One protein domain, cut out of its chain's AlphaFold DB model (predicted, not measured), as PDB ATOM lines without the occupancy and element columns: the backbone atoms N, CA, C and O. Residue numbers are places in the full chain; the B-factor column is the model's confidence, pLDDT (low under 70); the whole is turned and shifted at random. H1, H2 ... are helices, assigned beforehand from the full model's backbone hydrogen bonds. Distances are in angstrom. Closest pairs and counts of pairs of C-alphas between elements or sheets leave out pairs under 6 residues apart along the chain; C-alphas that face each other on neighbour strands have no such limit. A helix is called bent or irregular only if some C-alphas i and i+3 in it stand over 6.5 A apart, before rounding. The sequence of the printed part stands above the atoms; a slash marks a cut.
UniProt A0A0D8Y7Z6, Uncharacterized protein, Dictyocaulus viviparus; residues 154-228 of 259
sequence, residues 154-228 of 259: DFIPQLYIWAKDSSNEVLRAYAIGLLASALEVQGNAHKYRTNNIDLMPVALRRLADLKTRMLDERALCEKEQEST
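Overview. This is residues 154 to 228 of the 259 residues of an uncharacterized protein of Dictyocaulus viviparus (UniProt A0A0D8Y7Z6). Picture a small helical body with one long arm: H1 and H2 fold back on each other as a helical hairpin, the first part of the long helix H4 packs beside H1 with residues 195 to 203, and the rest of H4 runs on past the body, where residues 208 to 228 stick out alone. The very short H3 sits at the turn between H2 and H4. The printed part has 75 residues, with four named helices in the order H1, H2, H3, H4 and no named strand, and its class is all helix. The whole is only just loose, close to extended, with a radius of gyration of the C-alphas of 16.6 A; it spans 55 by 19 by 18 A, and the arm makes the length.

Along the chain. Begin at C-alpha 155, at (-12.877, 14.813, 153.069), where H1 starts; it runs over residues 155 to 165, 15.4 A from first to last C-alpha. Next look at residues 169 to 184, which form H2, 23.4 A long. Residues 188 to 191 are H3, 4.9 A long. Then find C-alpha 193 at (0.594, 12.599, 144.425); from there H4, residues 193 to 228, runs 52.2 A to C-alpha 228 at (12.008, 52.714, 175.743). H4 has a kink of 31 degrees near residue 200, and it is only just irregular: C-alphas 198 and 201 are 6.7 A apart.

Arrangement. Start with the hairpin of H1 and H2, which touch at a steep tilt of 41 degrees, opposite ways; their closest C-alphas are those of Ala 163 and Arg 172, 4.3 A apart. H4 touches H1 with residues 195 to 203 alone, and the closest C-alphas, those of Lys 164 and Leu 199, are 6.4 A apart. These two helices run the same way at a steep tilt of 49 degrees. H2 and H4 are near each other, with 8 pairs of C-alphas within 10 A. H3 is close to H2 but not clearly touching, the closest C-alphas being those of Leu 183 and Ala 189, 5.0 A apart. H3 is also close to H4 but not clearly touching, with the C-alphas of Ala 189 and Asn 196 the closest, 7.9 A apart. H1 and H3 are apart. Along the backbone, every O i to N i+4 pair is within hydrogen-bond range in H1 and H2, 30 of 32 are in H4, and H3 is too short for such a pair.

Size, cuts and confidence. Look from Gly 187 to Thr 228 for the two C-alphas farthest apart, 56.1 A. Residues 208 to 228, which belong to H4, stand free; without them the body of 54 residues spans 29 by 20 by 16 A. The printed part has no cut, and the links H1 to H2, H2 to H3 and H3 to H4 are tight. The mean pLDDT of the printed part is 88.6, and the model's confidence is low, under 70, at residues 226 to 228.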
ATOM      1  N   ASP A 154     -15.017  12.899 149.885       70.94
ATOM      2  CA  ASP A 154     -14.756  14.323 149.720       70.94
ATOM      3  C   ASP A 154     -13.907  14.947 150.840       70.94
ATOM      4  O   ASP A 154     -13.478  16.091 150.691       70.94
ATOM      5  N   PHE A 155     -13.598  14.226 151.929       79.94
ATOM      6  CA  PHE A 155     -12.877  14.813 153.069       79.94
ATOM      7  C   PHE A 155     -11.466  15.294 152.697       79.94
ATOM      8  O   PHE A 155     -11.155  16.480 152.782       79.94
ATOM      9  N   ILE A 156     -10.613  14.381 152.221       85.62
ATOM     10  CA  ILE A 156      -9.224  14.704 151.854       85.62
ATOM     11  C   ILE A 156      -9.160  15.703 150.679       85.62
ATOM     12  O   ILE A 156      -8.396  16.665 150.771       85.62
ATOM     13  N   PRO A 157      -9.949  15.551 149.593       88.44
ATOM     14  CA  PRO A 157     -10.021  16.568 148.542       88.44
ATOM     15  C   PRO A 157     -10.393  17.965 149.058       88.44
ATOM     16  O   PRO A 157      -9.784  18.947 148.635       88.44
ATOM     17  N   GLN A 158     -11.338  18.066 149.998       87.38
ATOM     18  CA  GLN A 158     -11.728  19.347 150.589       87.38
ATOM     19  C   GLN A 158     -10.581  19.983 151.389       87.38
ATOM     20  O   GLN A 158     -10.383  21.196 151.295       87.38
ATOM     21  N   LEU A 159      -9.774  19.187 152.103       89.31
ATOM     22  CA  LEU A 159      -8.589  19.700 152.794       89.31
ATOM     23  C   LEU A 159      -7.576  20.321 151.823       89.31
ATOM     24  O   LEU A 159      -7.006  21.363 152.137       89.31
ATOM     25  N   TYR A 160      -7.379  19.747 150.629       91.50
ATOM     26  CA  TYR A 160      -6.520  20.364 149.607       91.50
ATOM     27  C   TYR A 160      -7.056  21.720 149.144       91.50
ATOM     28  O   TYR A 160      -6.271  22.654 148.976       91.50
ATOM     29  N   ILE A 161      -8.377  21.840 148.968       91.00
ATOM     30  CA  ILE A 161      -9.020  23.111 148.607       91.00
ATOM     31  C   ILE A 161      -8.793  24.137 149.716       91.00
ATOM     32  O   ILE A 161      -8.360  25.251 149.438       91.00
ATOM     33  N   TRP A 162      -9.014  23.776 150.982       91.62
ATOM     34  CA  TRP A 162      -8.783  24.708 152.083       91.62
ATOM     35  C   TRP A 162      -7.313  25.080 152.231       91.62
ATOM     36  O   TRP A 162      -7.009  26.263 152.344       91.62
ATOM     37  N   ALA A 163      -6.398  24.115 152.163       92.50
ATOM     38  CA  ALA A 163      -4.966  24.364 152.266       92.50
ATOM     39  C   ALA A 163      -4.463  25.298 151.155       92.50
ATOM     40  O   ALA A 163      -3.602  26.146 151.401       92.50
ATOM     41  N   LYS A 164      -5.005  25.182 149.936       90.94
ATOM     42  CA  LYS A 164      -4.586  25.982 148.782       90.94
ATOM     43  C   LYS A 164      -5.315  27.322 148.688       90.94
ATOM     44  O   LYS A 164      -4.642  28.345 148.606       90.94
ATOM     45  N   ASP A 165      -6.640  27.328 148.761       88.19
ATOM     46  CA  ASP A 165      -7.476  28.437 148.285       88.19
ATOM     47  C   ASP A 165      -8.290  29.134 149.391       88.19
ATOM     48  O   ASP A 165      -8.909  30.165 149.130       88.19
ATOM     49  N   SER A 166      -8.284  28.632 150.634       87.38
ATOM     50  CA  SER A 166      -9.016  29.290 151.728       87.38
ATOM     51  C   SER A 166      -8.498  30.709 151.975       87.38
ATOM     52  O   SER A 166      -7.287  30.938 152.036       87.38
ATOM     53  N   SER A 167      -9.413  31.660 152.179       85.62
ATOM     54  CA  SER A 167      -9.093  33.039 152.563       85.62
ATOM     55  C   SER A 167      -8.548  33.129 153.993       85.62
ATOM     56  O   SER A 167      -7.627  33.907 154.250       85.62
ATOM     57  N   ASN A 168      -9.051  32.288 154.901       89.56
ATOM     58  CA  ASN A 168      -8.669  32.270 156.309       89.56
ATOM     59  C   ASN A 168      -7.320  31.556 156.509       89.56
ATOM     60  O   ASN A 168      -7.181  30.368 156.219       89.56
ATOM     61  N   GLU A 169      -6.329  32.285 157.028       90.31
ATOM     62  CA  GLU A 169      -4.973  31.780 157.273       90.31
ATOM     63  C   GLU A 169      -4.916  30.626 158.278       90.31
ATOM     64  O   GLU A 169      -4.201  29.652 158.042       90.31
ATOM     65  N   VAL A 170      -5.718  30.693 159.340       91.94
ATOM     66  CA  VAL A 170      -5.793  29.660 160.379       91.94
ATOM     67  C   VAL A 170      -6.359  28.368 159.798       91.94
ATOM     68  O   VAL A 170      -5.786  27.297 159.984       91.94
ATOM     69  N   LEU A 171      -7.428  28.466 159.000       91.69
ATOM     70  CA  LEU A 171      -8.007  27.300 158.331       91.69
ATOM     71  C   LEU A 171      -7.015  26.652 157.356       91.69
ATOM     72  O   LEU A 171      -6.955  25.427 157.274       91.69
ATOM     73  N   ARG A 172      -6.206  27.452 156.641       92.88
ATOM     74  CA  ARG A 172      -5.134  26.919 155.782       92.88
ATOM     75  C   ARG A 172      -4.115  26.121 156.592       92.88
ATOM     76  O   ARG A 172      -3.743  25.028 156.174       92.88
ATOM     77  N   ALA A 173      -3.667  26.660 157.726       92.31
ATOM     78  CA  ALA A 173      -2.694  26.001 158.592       92.31
ATOM     79  C   ALA A 173      -3.247  24.688 159.161       92.31
ATOM     80  O   ALA A 173      -2.597  23.647 159.052       92.31
ATOM     81  N   TYR A 174      -4.480  24.709 159.674       92.19
ATOM     82  CA  TYR A 174      -5.124  23.504 160.182       92.19
ATOM     83  C   TYR A 174      -5.360  22.452 159.092       92.19
ATOM     84  O   TYR A 174      -5.094  21.274 159.313       92.19
ATOM     85  N   ALA A 175      -5.769  22.859 157.886       91.56
ATOM     86  CA  ALA A 175      -5.923  21.938 156.761       91.56
ATOM     87  C   ALA A 175      -4.595  21.267 156.370       91.56
ATOM     88  O   ALA A 175      -4.586  20.076 156.068       91.56
ATOM     89  N   ILE A 176      -3.471  21.996 156.412       91.69
ATOM     90  CA  ILE A 176      -2.136  21.421 156.182       91.69
ATOM     91  C   ILE A 176      -1.777  20.409 157.279       91.69
ATOM     92  O   ILE A 176      -1.297  19.326 156.952       91.69
ATOM     93  N   GLY A 177      -2.042  20.722 158.552       88.81
ATOM     94  CA  GLY A 177      -1.816  19.788 159.662       88.81
ATOM     95  C   GLY A 177      -2.626  18.497 159.513       88.81
ATOM     96  O   GLY A 177      -2.077  17.402 159.600       88.81
ATOM     97  N   LEU A 178      -3.917  18.616 159.182       87.56
ATOM     98  CA  LEU A 178      -4.793  17.464 158.952       87.56
ATOM     99  C   LEU A 178      -4.361  16.649 157.724       87.56
ATOM    100  O   LEU A 178      -4.421  15.420 157.751       87.56
ATOM    101  N   LEU A 179      -3.891  17.309 156.657       89.12
ATOM    102  CA  LEU A 179      -3.313  16.632 155.493       89.12
ATOM    103  C   LEU A 179      -2.040  15.869 155.849       89.12
ATOM    104  O   LEU A 179      -1.858  14.769 155.337       89.12
ATOM    105  N   ALA A 180      -1.178  16.416 156.711       87.50
ATOM    106  CA  ALA A 180       0.051  15.745 157.127       87.50
ATOM    107  C   ALA A 180      -0.272  14.375 157.738       87.50
ATOM    108  O   ALA A 180       0.177  13.347 157.234       87.50
ATOM    109  N   SER A 181      -1.182  14.356 158.710       83.50
ATOM    110  CA  SER A 181      -1.666  13.123 159.326       83.50
ATOM    111  C   SER A 181      -2.468  12.231 158.361       83.50
ATOM    112  O   SER A 181      -2.413  11.007 158.446       83.50
ATOM    113  N   ALA A 182      -3.187  12.800 157.385       83.62
ATOM    114  CA  ALA A 182      -3.860  12.013 156.346       83.62
ATOM    115  C   ALA A 182      -2.877  11.282 155.421       83.62
ATOM    116  O   ALA A 182      -3.191  10.203 154.914       83.62
ATOM    117  N   LEU A 183      -1.709  11.872 155.165       86.19
ATOM    118  CA  LEU A 183      -0.688  11.331 154.270       86.19
ATOM    119  C   LEU A 183       0.173  10.244 154.922       86.19
ATOM    120  O   LEU A 183       0.748   9.437 154.191       86.19
ATOM    121  N   GLU A 184       0.211  10.177 156.255       80.69
ATOM    122  CA  GLU A 184       0.840   9.082 157.012       80.69
ATOM    123  C   GLU A 184       0.128   7.738 156.792       80.69
ATOM    124  O   GLU A 184       0.749   6.676 156.851       80.69
ATOM    125  N   VAL A 185      -1.170   7.764 156.467       80.31
ATOM    126  CA  VAL A 185      -1.926   6.553 156.131       80.31
ATOM    127  C   VAL A 185      -1.380   5.937 154.843       80.31
ATOM    128  O   VAL A 185      -1.355   6.560 153.774       80.31
ATOM    129  N   GLN A 186      -0.984   4.666 154.929       81.69
ATOM    130  CA  GLN A 186      -0.365   3.943 153.824       81.69
ATOM    131  C   GLN A 186      -1.208   4.022 152.540       81.69
ATOM    132  O   GLN A 186      -2.394   3.702 152.518       81.69
ATOM    133  N   GLY A 187      -0.570   4.440 151.445       82.75
ATOM    134  CA  GLY A 187      -1.196   4.564 150.126       82.75
ATOM    135  C   GLY A 187      -1.803   5.939 149.826       82.75
ATOM    136  O   GLY A 187      -1.863   6.308 148.651       82.75
ATOM    137  N   ASN A 188      -2.153   6.751 150.835       84.31
ATOM    138  CA  ASN A 188      -2.730   8.082 150.603       84.31
ATOM    139  C   ASN A 188      -1.746   9.023 149.892       84.31
ATOM    140  O   ASN A 188      -2.129   9.705 148.940       84.31
ATOM    141  N   ALA A 189      -0.464   9.011 150.272       86.31
ATOM    142  CA  ALA A 189       0.557   9.831 149.616       86.31
ATOM    143  C   ALA A 189       0.736   9.513 148.122       86.31
ATOM    144  O   ALA A 189       0.975  10.415 147.318       86.31
ATOM    145  N   HIS A 190       0.576   8.241 147.737       89.31
ATOM    146  CA  HIS A 190       0.584   7.845 146.330       89.31
ATOM    147  C   HIS A 190      -0.706   8.277 145.623       89.31
ATOM    148  O   HIS A 190      -0.641   8.870 144.548       89.31
ATOM    149  N   LYS A 191      -1.868   8.044 146.252       88.44
ATOM    150  CA  LYS A 191      -3.193   8.402 145.720       88.44
ATOM    151  C   LYS A 191      -3.309   9.892 145.384       88.44
ATOM    152  O   LYS A 191      -3.841  10.234 144.334       88.44
ATOM    153  N   TYR A 192      -2.788  10.768 146.243       89.88
ATOM    154  CA  TYR A 192      -2.879  12.224 146.086       89.88
ATOM    155  C   TYR A 192      -1.575  12.870 145.597       89.88
ATOM    156  O   TYR A 192      -1.344  14.059 145.813       89.88
ATOM    157  N   ARG A 193      -0.707  12.110 144.914       93.50
ATOM    158  CA  ARG A 193       0.594  12.599 144.425       93.50
ATOM    159  C   ARG A 193       0.482  13.895 143.615       93.50
ATOM    160  O   ARG A 193       1.301  14.786 143.805       93.50
ATOM    161  N   THR A 194      -0.507  14.007 142.730       93.75
ATOM    162  CA  THR A 194      -0.709  15.211 141.908       93.75
ATOM    163  C   THR A 194      -1.072  16.419 142.769       93.75
ATOM    164  O   THR A 194      -0.429  17.458 142.663       93.75
ATOM    165  N   ASN A 195      -2.021  16.263 143.696       93.00
ATOM    166  CA  ASN A 195      -2.399  17.322 144.632       93.00
ATOM    167  C   ASN A 195      -1.215  17.762 145.510       93.00
ATOM    168  O   ASN A 195      -1.058  18.952 145.767       93.00
ATOM    169  N   ASN A 196      -0.356  16.822 145.919       92.75
ATOM    170  CA  ASN A 196       0.874  17.122 146.652       92.75
ATOM    171  C   ASN A 196       1.844  17.966 145.818       92.75
ATOM    172  O   ASN A 196       2.354  18.970 146.306       92.75
ATOM    173  N   ILE A 197       2.075  17.596 144.555       94.56
ATOM    174  CA  ILE A 197       2.944  18.362 143.645       94.56
ATOM    175  C   ILE A 197       2.440  19.802 143.491       94.56
ATOM    176  O   ILE A 197       3.246  20.730 143.506       94.56
ATOM    177  N   ASP A 198       1.124  19.994 143.408       94.50
ATOM    178  CA  ASP A 198       0.521  21.318 143.246       94.50
ATOM    179  C   ASP A 198       0.525  22.146 144.542       94.50
ATOM    180  O   ASP A 198       0.720  23.365 144.503       94.50
ATOM    181  N   LEU A 199       0.296  21.513 145.699       94.25
ATOM    182  CA  LEU A 199       0.198  22.194 146.992       94.25
ATOM    183  C   LEU A 199       1.571  22.588 147.550       94.25
ATOM    184  O   LEU A 199       1.714  23.678 148.108       94.25
ATOM    185  N   MET A 200       2.582  21.730 147.400       93.12
ATOM    186  CA  MET A 200       3.891  21.906 148.044       93.12
ATOM    187  C   MET A 200       4.571  23.251 147.721       93.12
ATOM    188  O   MET A 200       5.001  23.925 148.660       93.12
ATOM    189  N   PRO A 201       4.639  23.723 146.459       94.50
ATOM    190  CA  PRO A 201       5.230  25.026 146.147       94.50
ATOM    191  C   PRO A 201       4.486  26.194 146.804       94.50
ATOM    192  O   PRO A 201       5.108  27.167 147.231       94.50
ATOM    193  N   VAL A 202       3.154  26.101 146.894       93.75
ATOM    194  CA  VAL A 202       2.308  27.127 147.518       93.75
ATOM    195  C   VAL A 202       2.533  27.153 149.030       93.75
ATOM    196  O   VAL A 202       2.723  28.229 149.600       93.75
ATOM    197  N   ALA A 203       2.559  25.983 149.672       92.12
ATOM    198  CA  ALA A 203       2.796  25.851 151.106       92.12
ATOM    199  C   ALA A 203       4.193  26.357 151.505       92.12
ATOM    200  O   ALA A 203       4.315  27.145 152.440       92.12
ATOM    201  N   LEU A 204       5.235  25.982 150.754       94.56
ATOM    202  CA  LEU A 204       6.609  26.424 151.015       94.56
ATOM    203  C   LEU A 204       6.787  27.935 150.834       94.56
ATOM    204  O   LEU A 204       7.460  28.567 151.646       94.56
ATOM    205  N   ARG A 205       6.161  28.531 149.809       95.06
ATOM    206  CA  ARG A 205       6.175  29.990 149.624       95.06
ATOM    207  C   ARG A 205       5.542  30.701 150.818       95.06
ATOM    208  O   ARG A 205       6.157  31.589 151.391       95.06
ATOM    209  N   ARG A 206       4.359  30.254 151.245       93.38
ATOM    210  CA  ARG A 206       3.657  30.827 152.405       93.38
ATOM    211  C   ARG A 206       4.452  30.688 153.696       93.38
ATOM    212  O   ARG A 206       4.472  31.619 154.490       93.38
ATOM    213  N   LEU A 207       5.117  29.551 153.899       93.25
ATOM    214  CA  LEU A 207       5.994  29.341 155.048       93.25
ATOM    215  C   LEU A 207       7.179  30.315 155.038       93.25
ATOM    216  O   LEU A 207       7.536  30.851 156.083       93.25
ATOM    217  N   ALA A 208       7.775  30.566 153.868       95.62
ATOM    218  CA  ALA A 208       8.835  31.558 153.729       95.62
ATOM    219  C   ALA A 208       8.331  32.974 154.059       95.62
ATOM    220  O   ALA A 208       8.975  33.673 154.837       95.62
ATOM    221  N   ASP A 209       7.158  33.360 153.552       94.69
ATOM    222  CA  ASP A 209       6.541  34.662 153.843       94.69
ATOM    223  C   ASP A 209       6.217  34.820 155.341       94.69
ATOM    224  O   ASP A 209       6.475  35.864 155.937       94.69
ATOM    225  N   LEU A 210       5.682  33.767 155.969       93.19
ATOM    226  CA  LEU A 210       5.425  33.704 157.411       93.19
ATOM    227  C   LEU A 210       6.704  33.842 158.233       93.19
ATOM    228  O   LEU A 210       6.744  34.610 159.190       93.19
ATOM    229  N   LYS A 211       7.762  33.130 157.840       94.56
ATOM    230  CA  LYS A 211       9.068  33.223 158.492       94.56
ATOM    231  C   LYS A 211       9.631  34.641 158.402       94.56
ATOM    232  O   LYS A 211      10.162  35.126 159.394       94.56
ATOM    233  N   THR A 212       9.518  35.295 157.246       96.50
ATOM    234  CA  THR A 212       9.957  36.688 157.076       96.50
ATOM    235  C   THR A 212       9.176  37.624 157.994       96.50
ATOM    236  O   THR A 212       9.800  38.337 158.771       96.50
ATOM    237  N   ARG A 213       7.835  37.539 158.008       95.12
ATOM    238  CA  ARG A 213       6.988  38.332 158.921       95.12
ATOM    239  C   ARG A 213       7.382  38.152 160.388       95.12
ATOM    240  O   ARG A 213       7.574  39.134 161.089       95.12
ATOM    241  N   MET A 214       7.584  36.909 160.824       94.56
ATOM    242  CA  MET A 214       8.004  36.594 162.193       94.56
ATOM    243  C   MET A 214       9.365  37.219 162.553       94.56
ATOM    244  O   MET A 214       9.566  37.669 163.680       94.56
ATOM    245  N   LEU A 215      10.323  37.242 161.617       94.88
ATOM    246  CA  LEU A 215      11.630  37.874 161.833       94.88
ATOM    247  C   LEU A 215      11.526  39.403 161.879       94.88
ATOM    248  O   LEU A 215      12.178  40.023 162.718       94.88
ATOM    249  N   ASP A 216      10.696  39.995 161.021       94.44
ATOM    250  CA  ASP A 216      10.455  41.438 160.999       94.44
ATOM    251  C   ASP A 216       9.765  41.907 162.291       94.44
ATOM    252  O   ASP A 216      10.215  42.869 162.912       94.44
ATOM    253  N   GLU A 217       8.727  41.195 162.744       93.25
ATOM    254  CA  GLU A 217       8.031  41.453 164.016       93.25
ATOM    255  C   GLU A 217       8.995  41.391 165.207       93.25
ATOM    256  O   GLU A 217       8.991  42.274 166.066       93.25
ATOM    257  N   ARG A 218       9.892  40.398 165.230       92.19
ATOM    258  CA  ARG A 218      10.925  40.290 166.265       92.19
ATOM    259  C   ARG A 218      11.892  41.477 166.243       92.19
ATOM    260  O   ARG A 218      12.184  42.036 167.296       92.19
ATOM    261  N   ALA A 219      12.360  41.879 165.063       91.81
ATOM    262  CA  ALA A 219      13.271  43.012 164.918       91.81
ATOM    263  C   ALA A 219      12.617  44.352 165.303       91.81
ATOM    264  O   ALA A 219      13.308  45.267 165.751       91.81
ATOM    265  N   LEU A 220      11.299  44.494 165.121       91.31
ATOM    266  CA  LEU A 220      10.540  45.657 165.588       91.31
ATOM    267  C   LEU A 220      10.433  45.675 167.119       91.31
ATOM    268  O   LEU A 220      10.762  46.694 167.720       91.31
ATOM    269  N   CYS A 221      10.077  44.550 167.747       87.06
ATOM    270  CA  CYS A 221      10.033  44.428 169.209       87.06
ATOM    271  C   CYS A 221      11.388  44.742 169.866       87.06
ATOM    272  O   CYS A 221      11.437  45.425 170.888       87.06
ATOM    273  N   GLU A 222      12.492  44.278 169.272       86.56
ATOM    274  CA  GLU A 222      13.851  44.561 169.758       86.56
ATOM    275  C   GLU A 222      14.173  46.072 169.681       86.56
ATOM    276  O   GLU A 222      14.692  46.647 170.636       86.56
ATOM    277  N   LYS A 223      13.763  46.765 168.608       84.56
ATOM    278  CA  LYS A 223      13.937  48.228 168.469       84.56
ATOM    279  C   LYS A 223      13.054  49.040 169.422       84.56
ATOM    280  O   LYS A 223      13.481  50.080 169.925       84.56
ATOM    281  N   GLU A 224      11.823  48.596 169.672       77.94
ATOM    282  CA  GLU A 224      10.911  49.251 170.618       77.94
ATOM    283  C   GLU A 224      11.450  49.184 172.057       77.94
ATOM    284  O   GLU A 224      11.386  50.181 172.785       77.94
ATOM    285  N   GLN A 225      12.071  48.065 172.440       71.25
ATOM    286  CA  GLN A 225      12.748  47.905 173.735       71.25
ATOM    287  C   GLN A 225      13.966  48.837 173.875       71.25
ATOM    288  O   GLN A 225      14.100  49.536 174.879       71.25
ATOM    289  N   GLU A 226      14.799  48.970 172.839       68.69
ATOM    290  CA  GLU A 226      15.940  49.907 172.848       68.69
ATOM    291  C   GLU A 226      15.502  51.388 172.934       68.69
ATOM    292  O   GLU A 226      16.150  52.224 173.579       68.69
ATOM    293  N   SER A 227      14.367  51.739 172.320       63.38
ATOM    294  CA  SER A 227      13.815  53.105 172.350       63.38
ATOM    295  C   SER A 227      13.167  53.488 173.693       63.38
ATOM    296  O   SER A 227      13.210  54.652 174.109       63.38
ATOM    297  N   THR A 228      12.610  52.511 174.415       59.81
ATOM    298  CA  THR A 228      12.008  52.714 175.743       59.81
ATOM    299  C   THR A 228      13.067  52.772 176.845       59.81
ATOM    300  O   THR A 228      12.975  53.619 177.737       59.81
TER     301      THR A 228